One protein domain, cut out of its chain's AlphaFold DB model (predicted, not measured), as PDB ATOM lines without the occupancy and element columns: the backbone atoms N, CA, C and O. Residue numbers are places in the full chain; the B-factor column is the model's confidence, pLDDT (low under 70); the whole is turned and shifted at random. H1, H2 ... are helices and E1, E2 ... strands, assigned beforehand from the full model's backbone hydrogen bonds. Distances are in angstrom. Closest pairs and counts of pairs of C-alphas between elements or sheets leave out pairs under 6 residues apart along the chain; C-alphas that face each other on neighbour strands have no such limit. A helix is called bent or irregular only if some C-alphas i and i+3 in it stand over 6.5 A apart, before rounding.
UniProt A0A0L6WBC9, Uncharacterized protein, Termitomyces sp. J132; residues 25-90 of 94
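This is residues 25 to 90 of the 94 residues of an uncharacterized protein of Termitomyces sp. J132 (UniProt A0A0L6WBC9). A long two-stranded hairpin, E1 and E2, has one longer helix, H2, running alongside it, nearer to E1 than to E2. Little H1 lies near the beginning of H2, and little H3 forms the turn between the end of H2 and E1. The printed part has 66 residues, in the order H1 H2 H3 E1 E2; the sheet E1 - E2 is antiparallel and the class is mixed, helices and strands. It is loose, with a radius of gyration of the C-alphas of 13.6 A, and elongated, spanning 42 by 27 by 21 A.

Find C-alpha 25 at (195.907, 161.257, 144.592), where H1 begins, residues 25 to 28. H2, residues 36 to 51, runs 22.3 A, with a kink of 26 degrees near residue 43; it is irregular, but only just, C-alphas 39 and 42 being 6.50 A apart. H3 is residues 57 to 61. E1, residues 64 to 73, runs 25.7 A and bends by 54 degrees at residue 67. E2, residues 81 to 89, runs 26.3 A to C-alpha 89 at (210.693, 169.624, 132.809).

H1 and H2 only just touch, with 3 pairs of C-alphas within 8 A, the closest Ile 27 and Arg 36 at 6.7 A; H2 does so with residues 36 to 40 alone. H2 touches H3 with residues 46 to 50 alone, the closest C-alphas being Arg 50 and Ala 61, 5.7 A. The closest C-alphas of H2 and E1 are Lys 39 and Val 69, 5.8 A. In the hairpin, look at N 65 and O 88, 2.8 A, and N 84 and O 70, 2.8 A. H1 and H3 are apart. In H3 the O i to N i+4 pair is within hydrogen-bond range, in H2 9 of 12 are, and H1 is too short for one.

The C-alphas farthest apart, Glu 53 and Arg 78, are 41.8 A apart. The printed part has no cut and no long link. Mean pLDDT of the printed part is 90.1; residues 53 to 57 are under 70.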
ATOM      1  N   ASP A  25     195.165 160.032 144.286       91.25
ATOM      2  CA  ASP A  25     195.907 161.257 144.592       91.25
ATOM      3  C   ASP A  25     196.840 161.673 143.445       91.25
ATOM      4  O   ASP A  25     196.936 162.856 143.106       91.25
ATOM      5  N   VAL A  26     197.485 160.703 142.784       91.56
ATOM      6  CA  VAL A  26     198.363 160.963 141.631       91.56
ATOM      7  C   VAL A  26     197.550 161.498 140.456       91.56
ATOM      8  O   VAL A  26     197.979 162.426 139.772       91.56
ATOM      9  N   ILE A  27     196.361 160.941 140.223       93.94
ATOM     10  CA  ILE A  27     195.462 161.402 139.161       93.94
ATOM     11  C   ILE A  27     194.848 162.762 139.498       93.94
ATOM     12  O   ILE A  27     194.719 163.605 138.608       93.94
ATOM     13  N   ALA A  28     194.480 162.987 140.759       93.06
ATOM     14  CA  ALA A  28     193.902 164.240 141.231       93.06
ATOM     15  C   ALA A  28     194.891 165.410 141.117       93.06
ATOM     16  O   ALA A  28     194.473 166.532 140.835       93.06
ATOM     17  N   ALA A  29     196.192 165.145 141.262       94.94
ATOM     18  CA  ALA A  29     197.246 166.139 141.073       94.94
ATOM     19  C   ALA A  29     197.422 166.590 139.608       94.94
ATOM     20  O   ALA A  29     197.977 167.659 139.362       94.94
ATOM     21  N   VAL A  30     196.948 165.813 138.627       96.88
ATOM     22  CA  VAL A  30     196.991 166.195 137.207       96.88
ATOM     23  C   VAL A  30     195.783 167.072 136.884       96.88
ATOM     24  O   VAL A  30     194.639 166.610 136.903       96.88
ATOM     25  N   ALA A  31     196.022 168.334 136.535       97.62
ATOM     26  CA  ALA A  31     194.976 169.290 136.192       97.62
ATOM     27  C   ALA A  31     194.265 168.943 134.867       97.62
ATOM     28  O   ALA A  31     194.635 168.020 134.137       97.62
ATOM     29  N   GLY A  32     193.222 169.708 134.542       96.94
ATOM     30  CA  GLY A  32     192.479 169.585 133.289       96.94
ATOM     31  C   GLY A  32     191.221 168.719 133.385       96.94
ATOM     32  O   GLY A  32     190.983 168.000 134.360       96.94
ATOM     33  N   ASN A  33     190.388 168.842 132.353       97.31
ATOM     34  CA  ASN A  33     189.027 168.302 132.286       97.31
ATOM     35  C   ASN A  33     188.947 166.855 131.764       97.31
ATOM     36  O   ASN A  33     187.843 166.329 131.623       97.31
ATOM     37  N   ALA A  34     190.075 166.223 131.428       97.00
ATOM     38  CA  ALA A  34     190.054 164.873 130.884       97.00
ATOM     39  C   ALA A  34     189.575 163.853 131.936       97.00
ATOM     40  O   ALA A  34     189.901 163.988 133.120       97.00
ATOM     41  N   PRO A  35     188.836 162.804 131.534       94.88
ATOM     42  CA  PRO A  35     188.475 161.727 132.449       94.88
ATOM     43  C   PRO A  35     189.725 160.973 132.921       94.88
ATOM     44  O   PRO A  35     190.739 160.932 132.217       94.88
ATOM     45  N   ARG A  36     189.640 160.330 134.094       94.69
ATOM     46  CA  ARG A  36     190.747 159.576 134.715       94.69
ATOM     47  C   ARG A  36     191.480 158.674 133.731       94.69
ATOM     48  O   ARG A  36     192.699 158.739 133.635       94.69
ATOM     49  N   GLU A  37     190.738 157.856 132.993       92.62
ATOM     50  CA  GLU A  37     191.305 156.878 132.062       92.62
ATOM     51  C   GLU A  37     192.204 157.536 131.009       92.62
ATOM     52  O   GLU A  37     193.234 156.980 130.637       92.62
ATOM     53  N   VAL A  38     191.858 158.753 130.579       94.06
ATOM     54  CA  VAL A  38     192.654 159.538 129.630       94.06
ATOM     55  C   VAL A  38     193.864 160.169 130.317       94.06
ATOM     56  O   VAL A  38     194.945 160.163 129.734       94.06
ATOM     57  N   LYS A  39     193.729 160.648 131.565       96.06
ATOM     58  CA  LYS A  39     194.867 161.143 132.371       96.06
ATOM     59  C   LYS A  39     195.911 160.055 132.625       96.06
ATOM     60  O   LYS A  39     197.108 160.324 132.627       96.06
ATOM     61  N   GLU A  40     195.468 158.813 132.794       94.75
ATOM     62  CA  GLU A  40     196.346 157.673 133.038       94.75
ATOM     63  C   GLU A  40     197.250 157.328 131.850       94.75
ATOM     64  O   GLU A  40     198.358 156.844 132.062       94.75
ATOM     65  N   ILE A  41     196.817 157.550 130.607       93.31
ATOM     66  CA  ILE A  41     197.582 157.163 129.409       93.31
ATOM     67  C   ILE A  41     198.990 157.791 129.381       93.31
ATOM     68  O   ILE A  41     199.962 157.032 129.317       93.31
ATOM     69  N   PRO A  42     199.162 159.128 129.442       94.12
ATOM     70  CA  PRO A  42     200.493 159.733 129.434       94.12
ATOM     71  C   PRO A  42     201.325 159.334 130.659       94.12
ATOM     72  O   PRO A  42     202.533 159.139 130.530       94.12
ATOM     73  N   LEU A  43     200.695 159.129 131.822       94.06
ATOM     74  CA  LEU A  43     201.383 158.648 133.023       94.06
ATOM     75  C   LEU A  43     201.919 157.218 132.843       94.06
ATOM     76  O   LEU A  43     203.072 156.956 133.184       94.06
ATOM     77  N   LYS A  44     201.128 156.307 132.250       92.25
ATOM     78  CA  LYS A  44     201.550 154.927 131.935       92.25
ATOM     79  C   LYS A  44     202.764 154.946 131.011       92.25
ATOM     80  O   LYS A  44     203.752 154.268 131.281       92.25
ATOM     81  N   TRP A  45     202.726 155.760 129.956       89.88
ATOM     82  CA  TRP A  45     203.854 155.895 129.035       89.88
ATOM     83  C   TRP A  45     205.097 156.472 129.710       89.88
ATOM     84  O   TRP A  45     206.186 155.926 129.542       89.88
ATOM     85  N   LEU A  46     204.945 157.513 130.533       89.88
ATOM     86  CA  LEU A  46     206.063 158.081 131.281       89.88
ATOM     87  C   LEU A  46     206.688 157.059 132.242       89.88
ATOM     88  O   LEU A  46     207.913 156.956 132.306       89.88
ATOM     89  N   ALA A  47     205.874 156.258 132.934       89.25
ATOM     90  CA  ALA A  47     206.356 155.177 133.794       89.25
ATOM     91  C   ALA A  47     207.157 154.123 133.007       89.25
ATOM     92  O   ALA A  47     208.226 153.707 133.451       89.25
ATOM     93  N   VAL A  48     206.700 153.752 131.804       87.25
ATOM     94  CA  VAL A  48     207.442 152.853 130.900       87.25
ATOM     95  C   VAL A  48     208.781 153.463 130.475       87.25
ATOM     96  O   VAL A  48     209.792 152.763 130.441       87.25
ATOM     97  N   PHE A  49     208.831 154.759 130.163       85.56
ATOM     98  CA  PHE A  49     210.090 155.411 129.786       85.56
ATOM     99  C   PHE A  49     211.071 155.539 130.953       85.56
ATOM    100  O   PHE A  49     212.280 155.484 130.738       85.56
ATOM    101  N   ARG A  50     210.568 155.662 132.186       86.50
ATOM    102  CA  ARG A  50     211.400 155.677 133.396       86.50
ATOM    103  C   ARG A  50     211.981 154.303 133.729       86.50
ATOM    104  O   ARG A  50     213.106 154.245 134.213       86.50
ATOM    105  N   SER A  51     211.256 153.217 133.458       83.62
ATOM    106  CA  SER A  51     211.700 151.856 133.795       83.62
ATOM    107  C   SER A  51     212.651 151.227 132.772       83.62
ATOM    108  O   SER A  51     213.365 150.284 133.103       83.62
ATOM    109  N   ARG A  52     212.694 151.724 131.528       76.94
ATOM    110  CA  ARG A  52     213.577 151.184 130.481       76.94
ATOM    111  C   ARG A  52     214.990 151.759 130.575       76.94
ATOM    112  O   ARG A  52     215.192 152.968 130.490       76.94
ATOM    113  N   GLU A  53     215.988 150.880 130.655       62.16
ATOM    114  CA  GLU A  53     217.385 151.277 130.872       62.16
ATOM    115  C   GLU A  53     218.081 151.926 129.662       62.16
ATOM    116  O   GLU A  53     219.081 152.610 129.860       62.16
ATOM    117  N   VAL A  54     217.549 151.777 128.439       60.09
ATOM    118  CA  VAL A  54     218.319 151.983 127.189       60.09
ATOM    119  C   VAL A  54     217.761 153.043 126.221       60.09
ATOM    120  O   VAL A  54     218.037 152.993 125.027       60.09
ATOM    121  N   SER A  55     216.964 154.015 126.682       65.94
ATOM    122  CA  SER A  55     216.389 155.039 125.784       65.94
ATOM    123  C   SER A  55     216.942 156.445 126.025       65.94
ATOM    124  O   SER A  55     217.165 156.833 127.170       65.94
ATOM    125  N   PHE A  56     217.078 157.242 124.953       65.62
ATOM    126  CA  PHE A  56     217.332 158.694 125.020       65.62
ATOM    127  C   PHE A  56     216.355 159.396 125.974       65.62
ATOM    128  O   PHE A  56     216.724 160.309 126.706       65.62
ATOM    129  N   ALA A  57     215.116 158.902 126.032       69.69
ATOM    130  CA  ALA A  57     214.093 159.427 126.917       69.69
ATOM    131  C   ALA A  57     214.416 159.235 128.409       69.69
ATOM    132  O   ALA A  57     213.864 159.969 129.214       69.69
ATOM    133  N   LYS A  58     215.306 158.319 128.818       75.44
ATOM    134  CA  LYS A  58     215.580 158.044 130.243       75.44
ATOM    135  C   LYS A  58     216.105 159.274 130.988       75.44
ATOM    136  O   LYS A  58     215.599 159.584 132.068       75.44
ATOM    137  N   SER A  59     217.087 159.970 130.408       75.94
ATOM    138  CA  SER A  59     217.752 161.124 131.038       75.94
ATOM    139  C   SER A  59     216.793 162.293 131.276       75.94
ATOM    140  O   SER A  59     216.958 163.042 132.237       75.94
ATOM    141  N   ILE A  60     215.760 162.418 130.438       83.62
ATOM    142  CA  ILE A  60     214.732 163.456 130.553       83.62
ATOM    143  C   ILE A  60     213.475 162.969 131.285       83.62
ATOM    144  O   ILE A  60     212.839 163.747 131.984       83.62
ATOM    145  N   ALA A  61     213.123 161.684 131.211       87.12
ATOM    146  CA  ALA A  61     211.868 161.148 131.745       87.12
ATOM    147  C   ALA A  61     211.766 161.266 133.269       87.12
ATOM    148  O   ALA A  61     210.667 161.401 133.808       87.12
ATOM    149  N   HIS A  62     212.898 161.236 133.976       86.38
ATOM    150  CA  HIS A  62     212.928 161.443 135.428       86.38
ATOM    151  C   HIS A  62     212.667 162.910 135.810       86.38
ATOM    152  O   HIS A  62     212.244 163.182 136.926       86.38
ATOM    153  N   ARG A  63     212.871 163.836 134.866       89.44
ATOM    154  CA  ARG A  63     212.712 165.288 135.033       89.44
ATOM    155  C   ARG A  63     211.342 165.785 134.569       89.44
ATOM    156  O   ARG A  63     210.954 166.893 134.910       89.44
ATOM    157  N   ILE A  64     210.631 164.976 133.781       91.38
ATOM    158  CA  ILE A  64     209.307 165.296 133.241       91.38
ATOM    159  C   ILE A  64     208.228 165.055 134.299       91.38
ATOM    160  O   ILE A  64     208.178 163.979 134.901       91.38
ATOM    161  N   LYS A  65     207.315 166.012 134.459       93.88
ATOM    162  CA  LYS A  65     206.087 165.907 135.258       93.88
ATOM    163  C   LYS A  65     204.893 166.203 134.358       93.88
ATOM    164  O   LYS A  65     204.873 167.236 133.701       93.88
ATOM    165  N   VAL A  66     203.904 165.310 134.305       96.06
ATOM    166  CA  VAL A  66     202.632 165.595 133.618       96.06
ATOM    167  C   VAL A  66     201.791 166.452 134.557       96.06
ATOM    168  O   VAL A  66     201.464 165.992 135.647       96.06
ATOM    169  N   VAL A  67     201.467 167.679 134.150       97.62
ATOM    170  CA  VAL A  67     200.789 168.661 135.019       97.62
ATOM    171  C   VAL A  67     199.345 168.925 134.608       97.62
ATOM    172  O   VAL A  67     198.514 169.228 135.457       97.62
ATOM    173  N   GLU A  68     199.005 168.753 133.330       98.06
ATOM    174  CA  GLU A  68     197.639 168.925 132.828       98.06
ATOM    175  C   GLU A  68     197.353 167.908 131.726       98.06
ATOM    176  O   GLU A  68     198.170 167.695 130.826       98.06
ATOM    177  N   VAL A  69     196.155 167.328 131.756       98.00
ATOM    178  CA  VAL A  69     195.590 166.595 130.626       98.00
ATOM    179  C   VAL A  69     194.167 167.087 130.406       98.00
ATOM    180  O   VAL A  69     193.304 166.988 131.284       98.00
ATOM    181  N   SER A  70     193.917 167.622 129.219       97.62
ATOM    182  CA  SER A  70     192.627 168.180 128.842       97.62
ATOM    183  C   SER A  70     192.161 167.658 127.491       97.62
ATOM    184  O   SER A  70     192.941 167.271 126.622       97.62
ATOM    185  N   VAL A  71     190.846 167.610 127.341       95.88
ATOM    186  CA  VAL A  71     190.158 167.329 126.091       95.88
ATOM    187  C   VAL A  71     189.639 168.660 125.569       95.88
ATOM    188  O   VAL A  71     188.857 169.340 126.243       95.88
ATOM    189  N   VAL A  72     190.092 169.039 124.380       95.00
ATOM    190  CA  VAL A  72     189.749 170.306 123.732       95.00
ATOM    191  C   VAL A  72     189.034 170.046 122.410       95.00
ATOM    192  O   VAL A  72     189.191 168.995 121.790       95.00
ATOM    193  N   LYS A  73     188.207 171.001 121.983       94.38
ATOM    194  CA  LYS A  73     187.611 170.982 120.644       94.38
ATOM    195  C   LYS A  73     188.549 171.692 119.684       94.38
ATOM    196  O   LYS A  73     189.069 172.751 120.031       94.38
ATOM    197  N   ASN A  74     188.722 171.135 118.492       91.62
ATOM    198  CA  ASN A  74     189.463 171.822 117.450       91.62
ATOM    199  C   ASN A  74     188.667 173.083 117.018       91.62
ATOM    200  O   ASN A  74     187.447 173.000 116.827       91.62
ATOM    201  N   PRO A  75     189.308 174.262 116.933       89.88
ATOM    202  CA  PRO A  75     188.622 175.505 116.578       89.88
ATOM    203  C   PRO A  75     188.149 175.531 115.117       89.88
ATOM    204  O   PRO A  75     187.109 176.129 114.837       89.88
ATOM    205  N   ASP A  76     188.869 174.855 114.219       93.62
ATOM    206  CA  ASP A  76     188.594 174.802 112.780       93.62
ATOM    207  C   ASP A  76     187.601 173.682 112.422       93.62
ATOM    208  O   ASP A  76     186.837 173.804 111.464       93.62
ATOM    209  N   ASP A  77     187.558 172.609 113.221       93.25
ATOM    210  CA  ASP A  77     186.620 171.493 113.071       93.25
ATOM    211  C   ASP A  77     185.946 171.127 114.404       93.25
ATOM    212  O   ASP A  77     186.492 170.413 115.246       93.25
ATOM    213  N   ARG A  78     184.687 171.549 114.569       86.38
ATOM    214  CA  ARG A  78     183.903 171.311 115.795       86.38
ATOM    215  C   ARG A  78     183.570 169.838 116.053       86.38
ATOM    216  O   ARG A  78     183.159 169.521 117.173       86.38
ATOM    217  N   HIS A  79     183.696 168.963 115.054       92.19
ATOM    218  CA  HIS A  79     183.486 167.521 115.208       92.19
ATOM    219  C   HIS A  79     184.749 166.798 115.674       92.19
ATOM    220  O   HIS A  79     184.668 165.663 116.148       92.19
ATOM    221  N   ARG A  80     185.906 167.462 115.598       93.56
ATOM    222  CA  ARG A  80     187.183 166.913 116.026       93.56
ATOM    223  C   ARG A  80     187.476 167.274 117.480       93.56
ATOM    224  O   ARG A  80     187.489 168.436 117.888       93.56
ATOM    225  N   ILE A  81     187.738 166.234 118.261       94.31
ATOM    226  CA  ILE A  81     188.173 166.323 119.652       94.31
ATOM    227  C   ILE A  81     189.664 165.998 119.705       94.31
ATOM    228  O   ILE A  81     190.118 165.047 119.068       94.31
ATOM    229  N   GLU A  82     190.422 166.771 120.473       94.31
ATOM    230  CA  GLU A  82     191.866 166.618 120.615       94.31
ATOM    231  C   GLU A  82     192.252 166.475 122.087       94.31
ATOM    232  O   GLU A  82     191.645 167.072 122.977       94.31
ATOM    233  N   GLY A  83     193.271 165.655 122.344       93.94
ATOM    234  CA  GLY A  83     193.903 165.565 123.654       93.94
ATOM    235  C   GLY A  83     195.059 166.553 123.742       93.94
ATOM    236  O   GLY A  83     195.959 166.529 122.905       93.94
ATOM    237  N   LYS A  84     195.056 167.392 124.774       95.94
ATOM    238  CA  LYS A  84     196.171 168.260 125.144       95.94
ATOM    239  C   LYS A  84     196.833 167.688 126.393       95.94
ATOM    240  O   LYS A  84     196.165 167.414 127.387       95.94
ATOM    241  N   VAL A  85     198.152 167.530 126.342       97.12
ATOM    242  CA  VAL A  85     198.974 167.118 127.483       97.12
ATOM    243  C   VAL A  85     200.016 168.200 127.719       97.12
ATOM    244  O   VAL A  85     200.785 168.515 126.812       97.12
ATOM    245  N   VAL A  86     200.036 168.767 128.922       97.56
ATOM    246  CA  VAL A  86     201.068 169.712 129.357       97.56
ATOM    247  C   VAL A  86     201.986 168.993 130.326       97.56
ATOM    248  O   VAL A  86     201.537 168.322 131.261       97.56
ATOM    249  N   PHE A  87     203.282 169.141 130.096       95.38
ATOM    250  CA  PHE A  87     204.311 168.625 130.972       95.38
ATOM    251  C   PHE A  87     205.327 169.712 131.296       95.38
ATOM    252  O   PHE A  87     205.635 170.562 130.463       95.38
ATOM    253  N   GLU A  88     205.859 169.647 132.506       95.25
ATOM    254  CA  GLU A  88     206.980 170.461 132.955       95.25
ATOM    255  C   GLU A  88     208.243 169.613 132.971       95.25
ATOM    256  O   GLU A  88     208.192 168.400 133.199       95.25
ATOM    257  N   ILE A  89     209.382 170.251 132.721       91.75
ATOM    258  CA  ILE A  89     210.693 169.624 132.809       91.75
ATOM    259  C   ILE A  89     211.607 170.504 133.652       91.75
ATOM    260  O   ILE A  89     211.834 171.666 133.326       91.75
ATOM    261  N   ASP A  90     212.146 169.942 134.728       88.25
ATOM    262  CA  ASP A  90     213.129 170.652 135.543       88.25
ATOM    263  C   ASP A  90     214.444 170.737 134.749       88.25
ATOM    264  O   ASP A  90     215.034 169.700 134.438       88.25
TER     265      ASP A  90